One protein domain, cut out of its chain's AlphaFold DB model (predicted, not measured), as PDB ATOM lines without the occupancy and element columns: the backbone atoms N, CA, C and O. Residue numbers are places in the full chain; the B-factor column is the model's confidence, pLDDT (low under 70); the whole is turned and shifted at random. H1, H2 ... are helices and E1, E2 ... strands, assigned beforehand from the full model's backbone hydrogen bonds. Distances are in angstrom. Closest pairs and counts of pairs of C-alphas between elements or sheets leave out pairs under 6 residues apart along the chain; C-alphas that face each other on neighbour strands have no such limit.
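Overview. This is residues 132 to 233 of the 349 residues of the protein "SLH domain-containing protein" of Paenibacillus sp. IHB B 3084 (UniProt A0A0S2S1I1). Two small three-stranded sheets are partly face to face in a sandwich with crossed strands, and one short helix, H1, covers the far side of the first sheet over its edge strand E3. The second sheet is built on the long hairpin E5 and E6, whose turn at Ala 220 reaches one end of the domain, while a long link, residues 161 to 177, runs from E2 past E3 to H1. The printed part has 102 residues with six named strands and one named helix, in the order E1 E2 H1 E3 E4 E5 E6; the sheets, E1 E4 E3 and E2 E5 E6, are both antiparallel. The class is mixed, with 44 residues, under half, in named elements. The whole is compact, with a radius of gyration of the C-alphas of 13.1 A and spans of 40 by 36 by 20 A.

Arrangement. E1, residues 138 to 140, is antiparallel to E4, residues 199 to 201, with N 139 and O 200 at 3.1 A. On the other side of E4 is E3, residues 192 to 196, its hairpin partner, with N 201 and O 194 at 2.8 A. In the other sheet E2, residues 157 to 160, is antiparallel to E5, residues 210 to 219, with N 214 and O 157 at 2.8 A. E5 forms a hairpin with E6, residues 222 to 231, with N 213 and O 228 at 2.8 A, and E5 bends by 56 degrees at residue 216. The two sheets form a sandwich, two sheets face to face: the facing parts are 9.3 A centre to centre, their planes 13 degrees apart and their strands at 41 degrees. Across it, the closest C-alphas of E1 and E6 are those of Ala 139 and Phe 230, 6.6 A apart. H1, residues 178 to 186, is on the sheet E1 E4 E3 at a height over the sheet of 9.6 A. It is over E3, only just not over E4, and runs along the strands, at 14 degrees to E3 on the local plane. Every O i to N i+4 pair of H1 is within hydrogen-bond range. Residues 166 to 167 pair with residues 192 to 193 of E3, parallel.

Along the chain. E1 begins at C-alpha 138, (136.099, 189.759, 174.222). E2 is 10.3 A long, H1 12.1 A, E3 13.4 A and E5 25.5 A from first to last C-alpha. E6, 27.5 A long, ends at C-alpha 231, (133.319, 184.189, 179.415).

Size, cuts and confidence. The C-alphas farthest apart, those of Ser 132 and Ala 220, are 40.1 A apart. The printed part has no cut. The links E1 to E2 and E2 to H1 are long. The mean pLDDT of the printed part is 91.0, and residues 149 to 151 are under 70.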
ATOM      1  N   SER A 132     131.811 205.350 170.158       90.88
ATOM      2  CA  SER A 132     133.213 205.219 170.570       90.88
ATOM      3  C   SER A 132     133.417 204.351 171.811       90.88
ATOM      4  O   SER A 132     134.525 203.870 172.032       90.88
ATOM      5  N   LEU A 133     132.384 204.162 172.638       93.56
ATOM      6  CA  LEU A 133     132.448 203.328 173.844       93.56
ATOM      7  C   LEU A 133     132.009 201.885 173.572       93.56
ATOM      8  O   LEU A 133     132.352 200.971 174.326       93.56
ATOM      9  N   ILE A 134     131.275 201.666 172.480       94.75
ATOM     10  CA  ILE A 134     130.778 200.350 172.094       94.75
ATOM     11  C   ILE A 134     131.937 199.482 171.622       94.75
ATOM     12  O   ILE A 134     132.635 199.789 170.654       94.75
ATOM     13  N   THR A 135     132.105 198.343 172.287       94.81
ATOM     14  CA  THR A 135     133.194 197.401 172.018       94.81
ATOM     15  C   THR A 135     132.666 195.979 171.985       94.81
ATOM     16  O   THR A 135     131.750 195.626 172.727       94.81
ATOM     17  N   LEU A 136     133.230 195.145 171.111       96.25
ATOM     18  CA  LEU A 136     132.822 193.748 171.018       96.25
ATOM     19  C   LEU A 136     133.121 192.994 172.324       96.25
ATOM     20  O   LEU A 136     134.186 193.202 172.916       96.25
ATOM     21  N   PRO A 137     132.241 192.061 172.736       96.62
ATOM     22  CA  PRO A 137     132.563 191.091 173.767       96.62
ATOM     23  C   PRO A 137     133.873 190.379 173.445       96.62
ATOM     24  O   PRO A 137     134.043 189.824 172.354       96.62
ATOM     25  N   SER A 138     134.794 190.386 174.402       96.94
ATOM     26  CA  SER A 138     136.099 189.759 174.222       96.94
ATOM     27  C   SER A 138     136.607 189.093 175.493       96.94
ATOM     28  O   SER A 138     136.091 189.329 176.589       96.94
ATOM     29  N   ALA A 139     137.594 188.217 175.323       97.19
ATOM     30  CA  ALA A 139     138.350 187.613 176.411       97.19
ATOM     31  C   ALA A 139     139.799 187.373 175.976       97.19
ATOM     32  O   ALA A 139     140.066 187.018 174.825       97.19
ATOM     33  N   THR A 140     140.732 187.546 176.907       96.69
ATOM     34  CA  THR A 140     142.144 187.212 176.696       96.69
ATOM     35  C   THR A 140     142.350 185.720 176.929       96.69
ATOM     36  O   THR A 140     141.956 185.190 177.968       96.69
ATOM     37  N   LEU A 141     142.968 185.044 175.963       95.50
ATOM     38  CA  LEU A 141     143.284 183.621 176.045       95.50
ATOM     39  C   LEU A 141     144.374 183.364 177.091       95.50
ATOM     40  O   LEU A 141     145.234 184.213 177.330       95.50
ATOM     41  N   SER A 142     144.397 182.167 177.684       94.75
ATOM     42  CA  SER A 142     145.340 181.867 178.770       94.75
ATOM     43  C   SER A 142     146.807 181.927 178.319       94.75
ATOM     44  O   SER A 142     147.681 182.213 179.128       94.75
ATOM     45  N   MET A 143     147.070 181.631 177.040       92.69
ATOM     46  CA  MET A 143     148.408 181.634 176.428       92.69
ATOM     47  C   MET A 143     148.533 182.752 175.384       92.69
ATOM     48  O   MET A 143     149.171 182.566 174.353       92.69
ATOM     49  N   ALA A 144     147.884 183.901 175.613       89.56
ATOM     50  CA  ALA A 144     147.797 184.981 174.629       89.56
ATOM     51  C   ALA A 144     149.161 185.469 174.105       89.56
ATOM     52  O   ALA A 144     149.287 185.762 172.919       89.56
ATOM     53  N   ALA A 145     150.186 185.517 174.962       87.81
ATOM     54  CA  ALA A 145     151.538 185.942 174.584       87.81
ATOM     55  C   ALA A 145     152.218 184.991 173.579       87.81
ATOM     56  O   ALA A 145     153.051 185.424 172.786       87.81
ATOM     57  N   ASP A 146     151.831 183.715 173.596       88.00
ATOM     58  CA  ASP A 146     152.406 182.651 172.774       88.00
ATOM     59  C   ASP A 146     151.456 182.191 171.659       88.00
ATOM     60  O   ASP A 146     151.701 181.162 171.024       88.00
ATOM     61  N   ASP A 147     150.370 182.930 171.417       83.94
ATOM     62  CA  ASP A 147     149.355 182.614 170.411       83.94
ATOM     63  C   ASP A 147     149.978 182.452 169.012       83.94
ATOM     64  O   ASP A 147     150.853 183.217 168.589       83.94
ATOM     65  N   GLN A 148     149.556 181.416 168.285       82.12
ATOM     66  CA  GLN A 148     150.060 181.087 166.951       82.12
ATOM     67  C   GLN A 148     148.906 180.946 165.956       82.12
ATOM     68  O   GLN A 148     148.514 179.840 165.575       82.12
ATOM     69  N   SER A 149     148.429 182.075 165.438       68.56
ATOM     70  CA  SER A 149     147.404 182.098 164.393       68.56
ATOM     71  C   SER A 149     148.004 181.784 163.007       68.56
ATOM     72  O   SER A 149     148.237 182.677 162.188       68.56
ATOM     73  N   GLN A 150     148.317 180.517 162.721       68.31
ATOM     74  CA  GLN A 150     148.769 180.076 161.390       68.31
ATOM     75  C   GLN A 150     147.891 178.949 160.841       68.31
ATOM     76  O   GLN A 150     147.585 177.985 161.534       68.31
ATOM     77  N   THR A 151     147.558 179.027 159.549       64.50
ATOM     78  CA  THR A 151     146.687 178.067 158.841       64.50
ATOM     79  C   THR A 151     147.281 176.668 158.677       64.50
ATOM     80  O   THR A 151     146.566 175.750 158.293       64.50
ATOM     81  N   LYS A 152     148.581 176.494 158.946       78.88
ATOM     82  CA  LYS A 152     149.263 175.195 158.847       78.88
ATOM     83  C   LYS A 152     148.978 174.260 160.030       78.88
ATOM     84  O   LYS A 152     149.277 173.075 159.935       78.88
ATOM     85  N   TYR A 153     148.474 174.794 161.142       82.12
ATOM     86  CA  TYR A 153     148.145 174.027 162.344       82.12
ATOM     87  C   TYR A 153     146.657 173.678 162.386       82.12
ATOM     88  O   TYR A 153     145.890 174.062 161.501       82.12
ATOM     89  N   GLN A 154     146.246 172.935 163.417       84.56
ATOM     90  CA  GLN A 154     144.837 172.654 163.657       84.56
ATOM     91  C   GLN A 154     144.041 173.963 163.665       84.56
ATOM     92  O   GLN A 154     144.440 174.940 164.293       84.56
ATOM     93  N   ALA A 155     142.927 173.999 162.936       88.31
ATOM     94  CA  ALA A 155     142.136 175.215 162.826       88.31
ATOM     95  C   ALA A 155     141.604 175.644 164.199       88.31
ATOM     96  O   ALA A 155     141.077 174.823 164.952       88.31
ATOM     97  N   GLU A 156     141.704 176.940 164.484       91.94
ATOM     98  CA  GLU A 156     141.055 177.544 165.643       91.94
ATOM     99  C   GLU A 156     139.542 177.320 165.575       91.94
ATOM    100  O   GLU A 156     138.920 177.391 164.505       91.94
ATOM    101  N   THR A 157     138.938 177.061 166.726       94.62
ATOM    102  CA  THR A 157     137.508 176.796 166.851       94.62
ATOM    103  C   THR A 157     136.912 177.657 167.945       94.62
ATOM    104  O   THR A 157     137.520 177.875 168.985       94.62
ATOM    105  N   VAL A 158     135.690 178.131 167.726       96.25
ATOM    106  CA  VAL A 158     134.887 178.741 168.782       96.25
ATOM    107  C   VAL A 158     133.494 178.147 168.730       96.25
ATOM    108  O   VAL A 158     132.871 178.105 167.665       96.25
ATOM    109  N   THR A 159     133.011 177.710 169.887       94.06
ATOM    110  CA  THR A 159     131.657 177.198 170.071       94.06
ATOM    111  C   THR A 159     130.990 177.937 171.224       94.06
ATOM    112  O   THR A 159     131.550 178.007 172.315       94.06
ATOM    113  N   VAL A 160     129.782 178.451 170.996       90.75
ATOM    114  CA  VAL A 160     128.955 179.110 172.018       90.75
ATOM    115  C   VAL A 160     127.600 178.416 172.060       90.75
ATOM    116  O   VAL A 160     126.961 178.276 171.020       90.75
ATOM    117  N   LEU A 161     127.182 177.937 173.238       84.00
ATOM    118  CA  LEU A 161     125.932 177.176 173.429       84.00
ATOM    119  C   LEU A 161     125.713 176.079 172.367       84.00
ATOM    120  O   LEU A 161     124.673 176.006 171.719       84.00
ATOM    121  N   GLY A 162     126.743 175.267 172.114       82.06
ATOM    122  CA  GLY A 162     126.692 174.191 171.116       82.06
ATOM    123  C   GLY A 162     126.739 174.644 169.648       82.06
ATOM    124  O   GLY A 162     126.850 173.801 168.760       82.06
ATOM    125  N   THR A 163     126.729 175.949 169.363       86.38
ATOM    126  CA  THR A 163     126.839 176.488 168.001       86.38
ATOM    127  C   THR A 163     128.288 176.810 167.663       86.38
ATOM    128  O   THR A 163     128.914 177.655 168.303       86.38
ATOM    129  N   LYS A 164     128.826 176.157 166.627       92.75
ATOM    130  CA  LYS A 164     130.160 176.458 166.094       92.75
ATOM    131  C   LYS A 164     130.123 177.735 165.253       92.75
ATOM    132  O   LYS A 164     129.349 177.829 164.301       92.75
ATOM    133  N   LEU A 165     130.993 178.686 165.575       94.44
ATOM    134  CA  LEU A 165     131.150 179.943 164.845       94.44
ATOM    135  C   LEU A 165     132.188 179.802 163.723       94.44
ATOM    136  O   LEU A 165     133.068 178.936 163.761       94.44
ATOM    137  N   LYS A 166     132.097 180.665 162.710       93.12
ATOM    138  CA  LYS A 166     133.028 180.712 161.576       93.12
ATOM    139  C   LYS A 166     134.121 181.742 161.825       93.12
ATOM    140  O   LYS A 166     133.843 182.858 162.251       93.12
ATOM    141  N   ARG A 167     135.370 181.402 161.509       91.94
ATOM    142  CA  ARG A 167     136.461 182.374 161.603       91.94
ATOM    143  C   ARG A 167     136.279 183.452 160.539       91.94
ATOM    144  O   ARG A 167     136.178 183.135 159.355       91.94
ATOM    145  N   LEU A 168     136.268 184.710 160.959       91.62
ATOM    146  CA  LEU A 168     136.214 185.857 160.068       91.62
ATOM    147  C   LEU A 168     137.640 186.345 159.769       91.62
ATOM    148  O   LEU A 168     138.322 186.806 160.683       91.62
ATOM    149  N   PRO A 169     138.129 186.253 158.518       88.25
ATOM    150  CA  PRO A 169     139.405 186.856 158.165       88.25
ATOM    151  C   PRO A 169     139.279 188.383 158.166       88.25
ATOM    152  O   PRO A 169     138.547 188.951 157.357       88.25
ATOM    153  N   VAL A 170     140.019 189.043 159.054       90.25
ATOM    154  CA  VAL A 170     140.117 190.505 159.115       90.25
ATOM    155  C   VAL A 170     141.553 190.902 158.796       90.25
ATOM    156  O   VAL A 170     142.493 190.390 159.404       90.25
ATOM    157  N   LYS A 171     141.727 191.785 157.810       90.00
ATOM    158  CA  LYS A 171     143.024 192.396 157.505       90.00
ATOM    159  C   LYS A 171     143.135 193.674 158.324       90.00
ATOM    160  O   LYS A 171     142.311 194.561 158.137       90.00
ATOM    161  N   ILE A 172     144.120 193.728 159.210       91.50
ATOM    162  CA  ILE A 172     144.391 194.879 160.074       91.50
ATOM    163  C   ILE A 172     145.724 195.472 159.631       91.50
ATOM    164  O   ILE A 172     146.716 194.742 159.521       91.50
ATOM    165  N   GLN A 173     145.734 196.764 159.323       90.81
ATOM    166  CA  GLN A 173     146.948 197.496 158.973       90.81
ATOM    167  C   GLN A 173     147.674 197.969 160.241       90.81
ATOM    168  O   GLN A 173     147.079 198.070 161.308       90.81
ATOM    169  N   LEU A 174     148.973 198.258 160.132       83.25
ATOM    170  CA  LEU A 174     149.841 198.583 161.276       83.25
ATOM    171  C   LEU A 174     149.418 199.838 162.062       83.25
ATOM    172  O   LEU A 174     149.738 199.937 163.242       83.25
ATOM    173  N   GLU A 175     148.730 200.779 161.417       91.06
ATOM    174  CA  GLU A 175     148.309 202.059 162.011       91.06
ATOM    175  C   GLU A 175     146.850 202.050 162.500       91.06
ATOM    176  O   GLU A 175     146.397 203.014 163.113       91.06
ATOM    177  N   GLU A 176     146.099 200.981 162.228       91.94
ATOM    178  CA  GLU A 176     144.691 200.881 162.607       91.94
ATOM    179  C   GLU A 176     144.537 200.299 164.017       91.94
ATOM    180  O   GLU A 176     145.271 199.389 164.400       91.94
ATOM    181  N   ASP A 177     143.533 200.760 164.772       92.75
ATOM    182  CA  ASP A 177     143.129 200.079 166.006       92.75
ATOM    183  C   ASP A 177     142.473 198.729 165.649       92.75
ATOM    184  O   ASP A 177     141.384 198.718 165.052       92.75
ATOM    185  N   PRO A 178     143.076 197.583 166.031       93.12
ATOM    186  CA  PRO A 178     142.514 196.267 165.753       93.12
ATOM    187  C   PRO A 178     141.068 196.125 166.227       93.12
ATOM    188  O   PRO A 178     140.267 195.483 165.549       93.12
ATOM    189  N   LYS A 179     140.710 196.723 167.370       92.69
ATOM    190  CA  LYS A 179     139.368 196.587 167.952       92.69
ATOM    191  C   LYS A 179     138.313 197.225 167.066       92.69
ATOM    192  O   LYS A 179     137.280 196.607 166.819       92.69
ATOM    193  N   GLU A 180     138.591 198.413 166.541       94.00
ATOM    194  CA  GLU A 180     137.669 199.145 165.675       94.00
ATOM    195  C   GLU A 180     137.541 198.490 164.299       94.00
ATOM    196  O   GLU A 180     136.430 198.324 163.792       94.00
ATOM    197  N   VAL A 181     138.655 198.023 163.723       95.06
ATOM    198  CA  VAL A 181     138.634 197.290 162.446       95.06
ATOM    199  C   VAL A 181     137.856 195.985 162.584       95.06
ATOM    200  O   VAL A 181     137.015 195.671 161.738       95.06
ATOM    201  N   ILE A 182     138.086 195.235 163.666       95.50
ATOM    202  CA  ILE A 182     137.353 194.001 163.952       95.50
ATOM    203  C   ILE A 182     135.869 194.316 164.190       95.50
ATOM    204  O   ILE A 182     135.028 193.681 163.557       95.50
ATOM    205  N   LYS A 183     135.521 195.319 165.012       94.62
ATOM    206  CA  LYS A 183     134.131 195.765 165.253       94.62
ATOM    207  C   LYS A 183     133.406 196.084 163.950       94.62
ATOM    208  O   LYS A 183     132.332 195.536 163.692       94.62
ATOM    209  N   LYS A 184     134.027 196.894 163.093       92.38
ATOM    210  CA  LYS A 184     133.496 197.247 161.774       92.38
ATOM    211  C   LYS A 184     133.338 196.023 160.878       92.38
ATOM    212  O   LYS A 184     132.325 195.897 160.197       92.38
ATOM    213  N   ALA A 185     134.306 195.106 160.893       91.69
ATOM    214  CA  ALA A 185     134.207 193.866 160.139       91.69
ATOM    215  C   ALA A 185     133.037 193.008 160.639       91.69
ATOM    216  O   ALA A 185     132.287 192.484 159.823       91.69
ATOM    217  N   PHE A 186     132.824 192.865 161.947       90.94
ATOM    218  CA  PHE A 186     131.686 192.106 162.469       90.94
ATOM    219  C   PHE A 186     130.341 192.671 162.011       90.94
ATOM    220  O   PHE A 186     129.489 191.892 161.572       90.94
ATOM    221  N   GLY A 187     130.150 193.990 162.110       88.31
ATOM    222  CA  GLY A 187     128.825 194.593 161.961       88.31
ATOM    223  C   GLY A 187     127.823 193.889 162.883       88.31
ATOM    224  O   GLY A 187     128.089 193.704 164.070       88.31
ATOM    225  N   PHE A 188     126.714 193.401 162.320       85.88
ATOM    226  CA  PHE A 188     125.707 192.599 163.036       85.88
ATOM    227  C   PHE A 188     125.740 191.098 162.704       85.88
ATOM    228  O   PHE A 188     124.732 190.389 162.819       85.88
ATOM    229  N   ARG A 189     126.891 190.573 162.265       86.19
ATOM    230  CA  ARG A 189     127.059 189.126 162.067       86.19
ATOM    231  C   ARG A 189     126.989 188.389 163.398       86.19
ATOM    232  O   ARG A 189     127.559 188.828 164.386       86.19
ATOM    233  N   GLN A 190     126.311 187.242 163.403       86.12
ATOM    234  CA  GLN A 190     126.076 186.433 164.609       86.12
ATOM    235  C   GLN A 190     126.774 185.064 164.559       86.12
ATOM    236  O   GLN A 190     126.854 184.372 165.569       86.12
ATOM    237  N   ASP A 191     127.277 184.653 163.394       89.06
ATOM    238  CA  ASP A 191     127.865 183.333 163.148       89.06
ATOM    239  C   ASP A 191     129.389 183.387 162.958       89.06
ATOM    240  O   ASP A 191     129.969 182.483 162.359       89.06
ATOM    241  N   ALA A 192     130.038 184.440 163.461       93.00
ATOM    242  CA  ALA A 192     131.454 184.710 163.244       93.00
ATOM    243  C   ALA A 192     132.253 184.814 164.554       93.00
ATOM    244  O   ALA A 192     131.692 185.130 165.600       93.00
ATOM    245  N   PHE A 193     133.565 184.587 164.486       96.25
ATOM    246  CA  PHE A 193     134.527 184.903 165.546       96.25
ATOM    247  C   PHE A 193     135.848 185.417 164.953       96.25
ATOM    248  O   PHE A 193     136.194 185.087 163.813       96.25
ATOM    249  N   VAL A 194     136.614 186.173 165.740       95.56
ATOM    250  CA  VAL A 194     137.991 186.582 165.415       95.56
ATOM    251  C   VAL A 194     138.881 186.294 166.617       95.56
ATOM    252  O   VAL A 194     138.514 186.618 167.738       95.56
ATOM    253  N   ILE A 195     140.053 185.702 166.387       93.88
ATOM    254  CA  ILE A 195     141.151 185.678 167.360       93.88
ATOM    255  C   ILE A 195     142.274 186.526 166.779       93.88
ATOM    256  O   ILE A 195     142.718 186.274 165.653       93.88
ATOM    257  N   HIS A 196     142.688 187.542 167.524       92.44
ATOM    258  CA  HIS A 196     143.769 188.438 167.144       92.44
ATOM    259  C   HIS A 196     144.653 188.713 168.357       92.44
ATOM    260  O   HIS A 196     144.149 189.166 169.384       92.44
ATOM    261  N   GLN A 197     145.955 188.435 168.226       90.12
ATOM    262  CA  GLN A 197     146.955 188.629 169.285       90.12
ATOM    263  C   GLN A 197     146.530 187.987 170.618       90.12
ATOM    264  O   GLN A 197     146.575 188.623 171.670       90.12
ATOM    265  N   GLY A 198     146.044 186.743 170.571       91.38
ATOM    266  CA  GLY A 198     145.614 186.039 171.774       91.38
ATOM    267  C   GLY A 198     144.341 186.580 172.439       91.38
ATOM    268  O   GLY A 198     144.050 186.203 173.573       91.38
ATOM    269  N   ILE A 199     143.572 187.447 171.773       95.31
ATOM    270  CA  ILE A 199     142.260 187.915 172.236       95.31
ATOM    271  C   ILE A 199     141.185 187.359 171.308       95.31
ATOM    272  O   ILE A 199     141.253 187.542 170.090       95.31
ATOM    273  N   VAL A 200     140.181 186.696 171.882       96.50
ATOM    274  CA  VAL A 200     138.985 186.256 171.156       96.50
ATOM    275  C   VAL A 200     137.921 187.353 171.198       96.50
ATOM    276  O   VAL A 200     137.618 187.886 172.262       96.50
ATOM    277  N   TYR A 201     137.343 187.669 170.043       97.12
ATOM    278  CA  TYR A 201     136.262 188.634 169.851       97.12
ATOM    279  C   TYR A 201     135.039 187.926 169.288       97.12
ATOM    280  O   TYR A 201     135.147 187.220 168.276       97.12
ATOM    281  N   LEU A 202     133.883 188.147 169.915       96.81
ATOM    282  CA  LEU A 202     132.604 187.560 169.518       96.81
ATOM    283  C   LEU A 202     131.550 188.639 169.227       96.81
ATOM    284  O   LEU A 202     131.673 189.762 169.711       96.81
ATOM    285  N   PRO A 203     130.494 188.304 168.464       94.94
ATOM    286  CA  PRO A 203     129.341 189.175 168.259       94.94
ATOM    287  C   PRO A 203     128.711 189.663 169.565       94.94
ATOM    288  O   PRO A 203     128.653 188.918 170.544       94.94
ATOM    289  N   PHE A 204     128.138 190.870 169.548       94.12
ATOM    290  CA  PHE A 204     127.494 191.494 170.713       94.12
ATOM    291  C   PHE A 204     126.460 190.608 171.415       94.12
ATOM    292  O   PHE A 204     126.369 190.611 172.640       94.12
ATOM    293  N   ASN A 205     125.726 189.787 170.662       91.50
ATOM    294  CA  ASN A 205     124.711 188.892 171.221       91.50
ATOM    295  C   ASN A 205     125.289 187.821 172.158       91.50
ATOM    296  O   ASN A 205     124.548 187.276 172.974       91.50
ATOM    297  N   TYR A 206     126.592 187.544 172.081       93.38
ATOM    298  CA  TYR A 206     127.277 186.630 172.991       93.38
ATOM    299  C   TYR A 206     127.896 187.338 174.204       93.38
ATOM    300  O   TYR A 206     128.652 186.712 174.942       93.38
ATOM    301  N   ASN A 207     127.578 188.615 174.457       94.50
ATOM    302  CA  ASN A 207     128.026 189.308 175.667       94.50
ATOM    303  C   ASN A 207     127.587 188.552 176.934       94.50
ATOM    304  O   ASN A 207     126.390 188.356 177.150       94.50
ATOM    305  N   GLY A 208     128.551 188.134 177.756       92.25
ATOM    306  CA  GLY A 208     128.338 187.361 178.980       92.25
ATOM    307  C   GLY A 208     128.224 185.846 178.781       92.25
ATOM    308  O   GLY A 208     128.080 185.121 179.763       92.25
ATOM    309  N   PHE A 209     128.287 185.340 177.544       91.81
ATOM    310  CA  PHE A 209     128.142 183.909 177.267       91.81
ATOM    311  C   PHE A 209     129.475 183.164 177.445       91.81
ATOM    312  O   PHE A 209     130.532 183.697 177.089       91.81
ATOM    313  N   PRO A 210     129.445 181.910 177.938       92.25
ATOM    314  CA  PRO A 210     130.603 181.035 177.873       92.25
ATOM    315  C   PRO A 210     130.867 180.598 176.428       92.25
ATOM    316  O   PRO A 210     129.979 180.110 175.726       92.25
ATOM    317  N   ALA A 211     132.115 180.748 176.006       94.50
ATOM    318  CA  ALA A 211     132.620 180.331 174.714       94.50
ATOM    319  C   ALA A 211     133.746 179.319 174.910       94.50
ATOM    320  O   ALA A 211     134.746 179.603 175.567       94.50
ATOM    321  N   THR A 212     133.601 178.145 174.307       95.19
ATOM    322  CA  THR A 212     134.671 177.153 174.232       95.19
ATOM    323  C   THR A 212     135.552 177.488 173.039       95.19
ATOM    324  O   THR A 212     135.095 177.425 171.895       95.19
ATOM    325  N   VAL A 213     136.799 177.858 173.311       96.56
ATOM    326  CA  VAL A 213     137.771 178.340 172.332       96.56
ATOM    327  C   VAL A 213     138.908 177.336 172.221       96.56
ATOM    328  O   VAL A 213     139.581 177.036 173.204       96.56
ATOM    329  N   GLY A 214     139.104 176.813 171.016       95.31
ATOM    330  CA  GLY A 214     140.246 176.002 170.627       95.31
ATOM    331  C   GLY A 214     141.257 176.842 169.857       95.31
ATOM    332  O   GLY A 214     140.894 177.458 168.853       95.31
ATOM    333  N   TYR A 215     142.508 176.880 170.308       94.19
ATOM    334  CA  TYR A 215     143.550 177.722 169.721       94.19
ATOM    335  C   TYR A 215     144.943 177.100 169.836       94.19
ATOM    336  O   TYR A 215     145.182 176.202 170.649       94.19
ATOM    337  N   ASN A 216     145.858 177.567 168.985       93.00
ATOM    338  CA  ASN A 216     147.234 177.086 168.958       93.00
ATOM    339  C   ASN A 216     148.143 178.046 169.713       93.00
ATOM    340  O   ASN A 216     148.051 179.258 169.540       93.00
ATOM    341  N   TYR A 217     149.074 177.503 170.483       92.12
ATOM    342  CA  TYR A 217     150.055 178.288 171.220       92.12
ATOM    343  C   TYR A 217     151.431 177.629 171.141       92.12
ATOM    344  O   TYR A 217     151.551 176.435 170.841       92.12
ATOM    345  N   ARG A 218     152.487 178.415 171.356       90.06
ATOM    346  CA  ARG A 218     153.860 177.912 171.376       90.06
ATOM    347  C   ARG A 218     154.287 177.583 172.800       90.06
ATOM    348  O   ARG A 218     154.280 178.439 173.669       90.06
ATOM    349  N   GLU A 219     154.755 176.360 173.008       89.50
ATOM    350  CA  GLU A 219     155.317 175.914 174.279       89.50
ATOM    351  C   GLU A 219     156.565 175.069 174.024       89.50
ATOM    352  O   GLU A 219     156.562 174.149 173.198       89.50
ATOM    353  N   ALA A 220     157.665 175.427 174.693       84.12
ATOM    354  CA  ALA A 220     158.959 174.747 174.585       84.12
ATOM    355  C   ALA A 220     159.431 174.504 173.130       84.12
ATOM    356  O   ALA A 220     160.007 173.469 172.805       84.12
ATOM    357  N   GLY A 221     159.165 175.457 172.227       83.25
ATOM    358  CA  GLY A 221     159.560 175.380 170.812       83.25
ATOM    359  C   GLY A 221     158.645 174.531 169.919       83.25
ATOM    360  O   GLY A 221     158.847 174.503 168.706       83.25
ATOM    361  N   SER A 222     157.617 173.896 170.483       86.88
ATOM    362  CA  SER A 222     156.570 173.178 169.749       86.88
ATOM    363  C   SER A 222     155.274 173.987 169.715       86.88
ATOM    364  O   SER A 222     155.042 174.828 170.581       86.88
ATOM    365  N   VAL A 223     154.436 173.765 168.701       90.06
ATOM    366  CA  VAL A 223     153.081 174.332 168.675       90.06
ATOM    367  C   VAL A 223     152.109 173.272 169.149       90.06
ATOM    368  O   VAL A 223     152.096 172.164 168.613       90.06
ATOM    369  N   GLN A 224     151.316 173.626 170.152       91.50
ATOM    370  CA  GLN A 224     150.305 172.769 170.750       91.50
ATOM    371  C   GLN A 224     148.918 173.379 170.568       91.50
ATOM    372  O   GLN A 224     148.781 174.585 170.359       91.50
ATOM    373  N   PHE A 225     147.893 172.531 170.642       92.25
ATOM    374  CA  PHE A 225     146.495 172.940 170.585       92.25
ATOM    375  C   PHE A 225     145.877 172.821 171.976       92.25
ATOM    376  O   PHE A 225     145.970 171.770 172.612       92.25
ATOM    377  N   LYS A 226     145.221 173.887 172.429       93.38
ATOM    378  CA  LYS A 226     144.497 173.932 173.699       93.38
ATOM    379  C   LYS A 226     143.035 174.244 173.441       93.38
ATOM    380  O   LYS A 226     142.718 174.974 172.506       93.38
ATOM    381  N   GLN A 227     142.157 173.725 174.292       94.94
ATOM    382  CA  GLN A 227     140.748 174.090 174.297       94.94
ATOM    383  C   GLN A 227     140.310 174.444 175.712       94.94
ATOM    384  O   GLN A 227     140.492 173.650 176.634       94.94
ATOM    385  N   GLU A 228     139.722 175.623 175.872       94.25
ATOM    386  CA  GLU A 228     139.283 176.156 177.164       94.25
ATOM    387  C   GLU A 228     137.991 176.958 177.020       94.25
ATOM    388  O   GLU A 228     137.620 177.370 175.920       94.25
ATOM    389  N   THR A 229     137.293 177.182 178.133       93.00
ATOM    390  CA  THR A 229     136.051 177.958 178.164       93.00
ATOM    391  C   THR A 229     136.312 179.335 178.759       93.00
ATOM    392  O   THR A 229     136.758 179.448 179.898       93.00
ATOM    393  N   PHE A 230     135.980 180.379 178.005       93.56
ATOM    394  CA  PHE A 230     136.106 181.776 178.409       93.56
ATOM    395  C   PHE A 230     134.728 182.429 178.460       93.56
ATOM    396  O   PHE A 230     133.887 182.168 177.604       93.56
ATOM    397  N   VAL A 231     134.491 183.304 179.436       93.12
ATOM    398  CA  VAL A 231     133.319 184.189 179.415       93.12
ATOM    399  C   VAL A 231     133.736 185.467 178.709       93.12
ATOM    400  O   VAL A 231     134.585 186.198 179.217       93.12
ATOM    401  N   VAL A 232     133.172 185.720 177.530       94.12
ATOM    402  CA  VAL A 232     133.436 186.973 176.816       94.12
ATOM    403  C   VAL A 232     132.538 188.068 177.361       94.12
ATOM    404  O   VAL A 232     131.363 187.834 177.647       94.12
ATOM    405  N   SER A 233     133.072 189.276 177.500       95.50
ATOM    406  CA  SER A 233     132.275 190.384 178.017       95.50
ATOM    407  C   SER A 233     132.690 191.730 177.451       95.50
ATOM    408  O   SER A 233     133.814 191.907 176.980       95.50
TER     409      SER A 233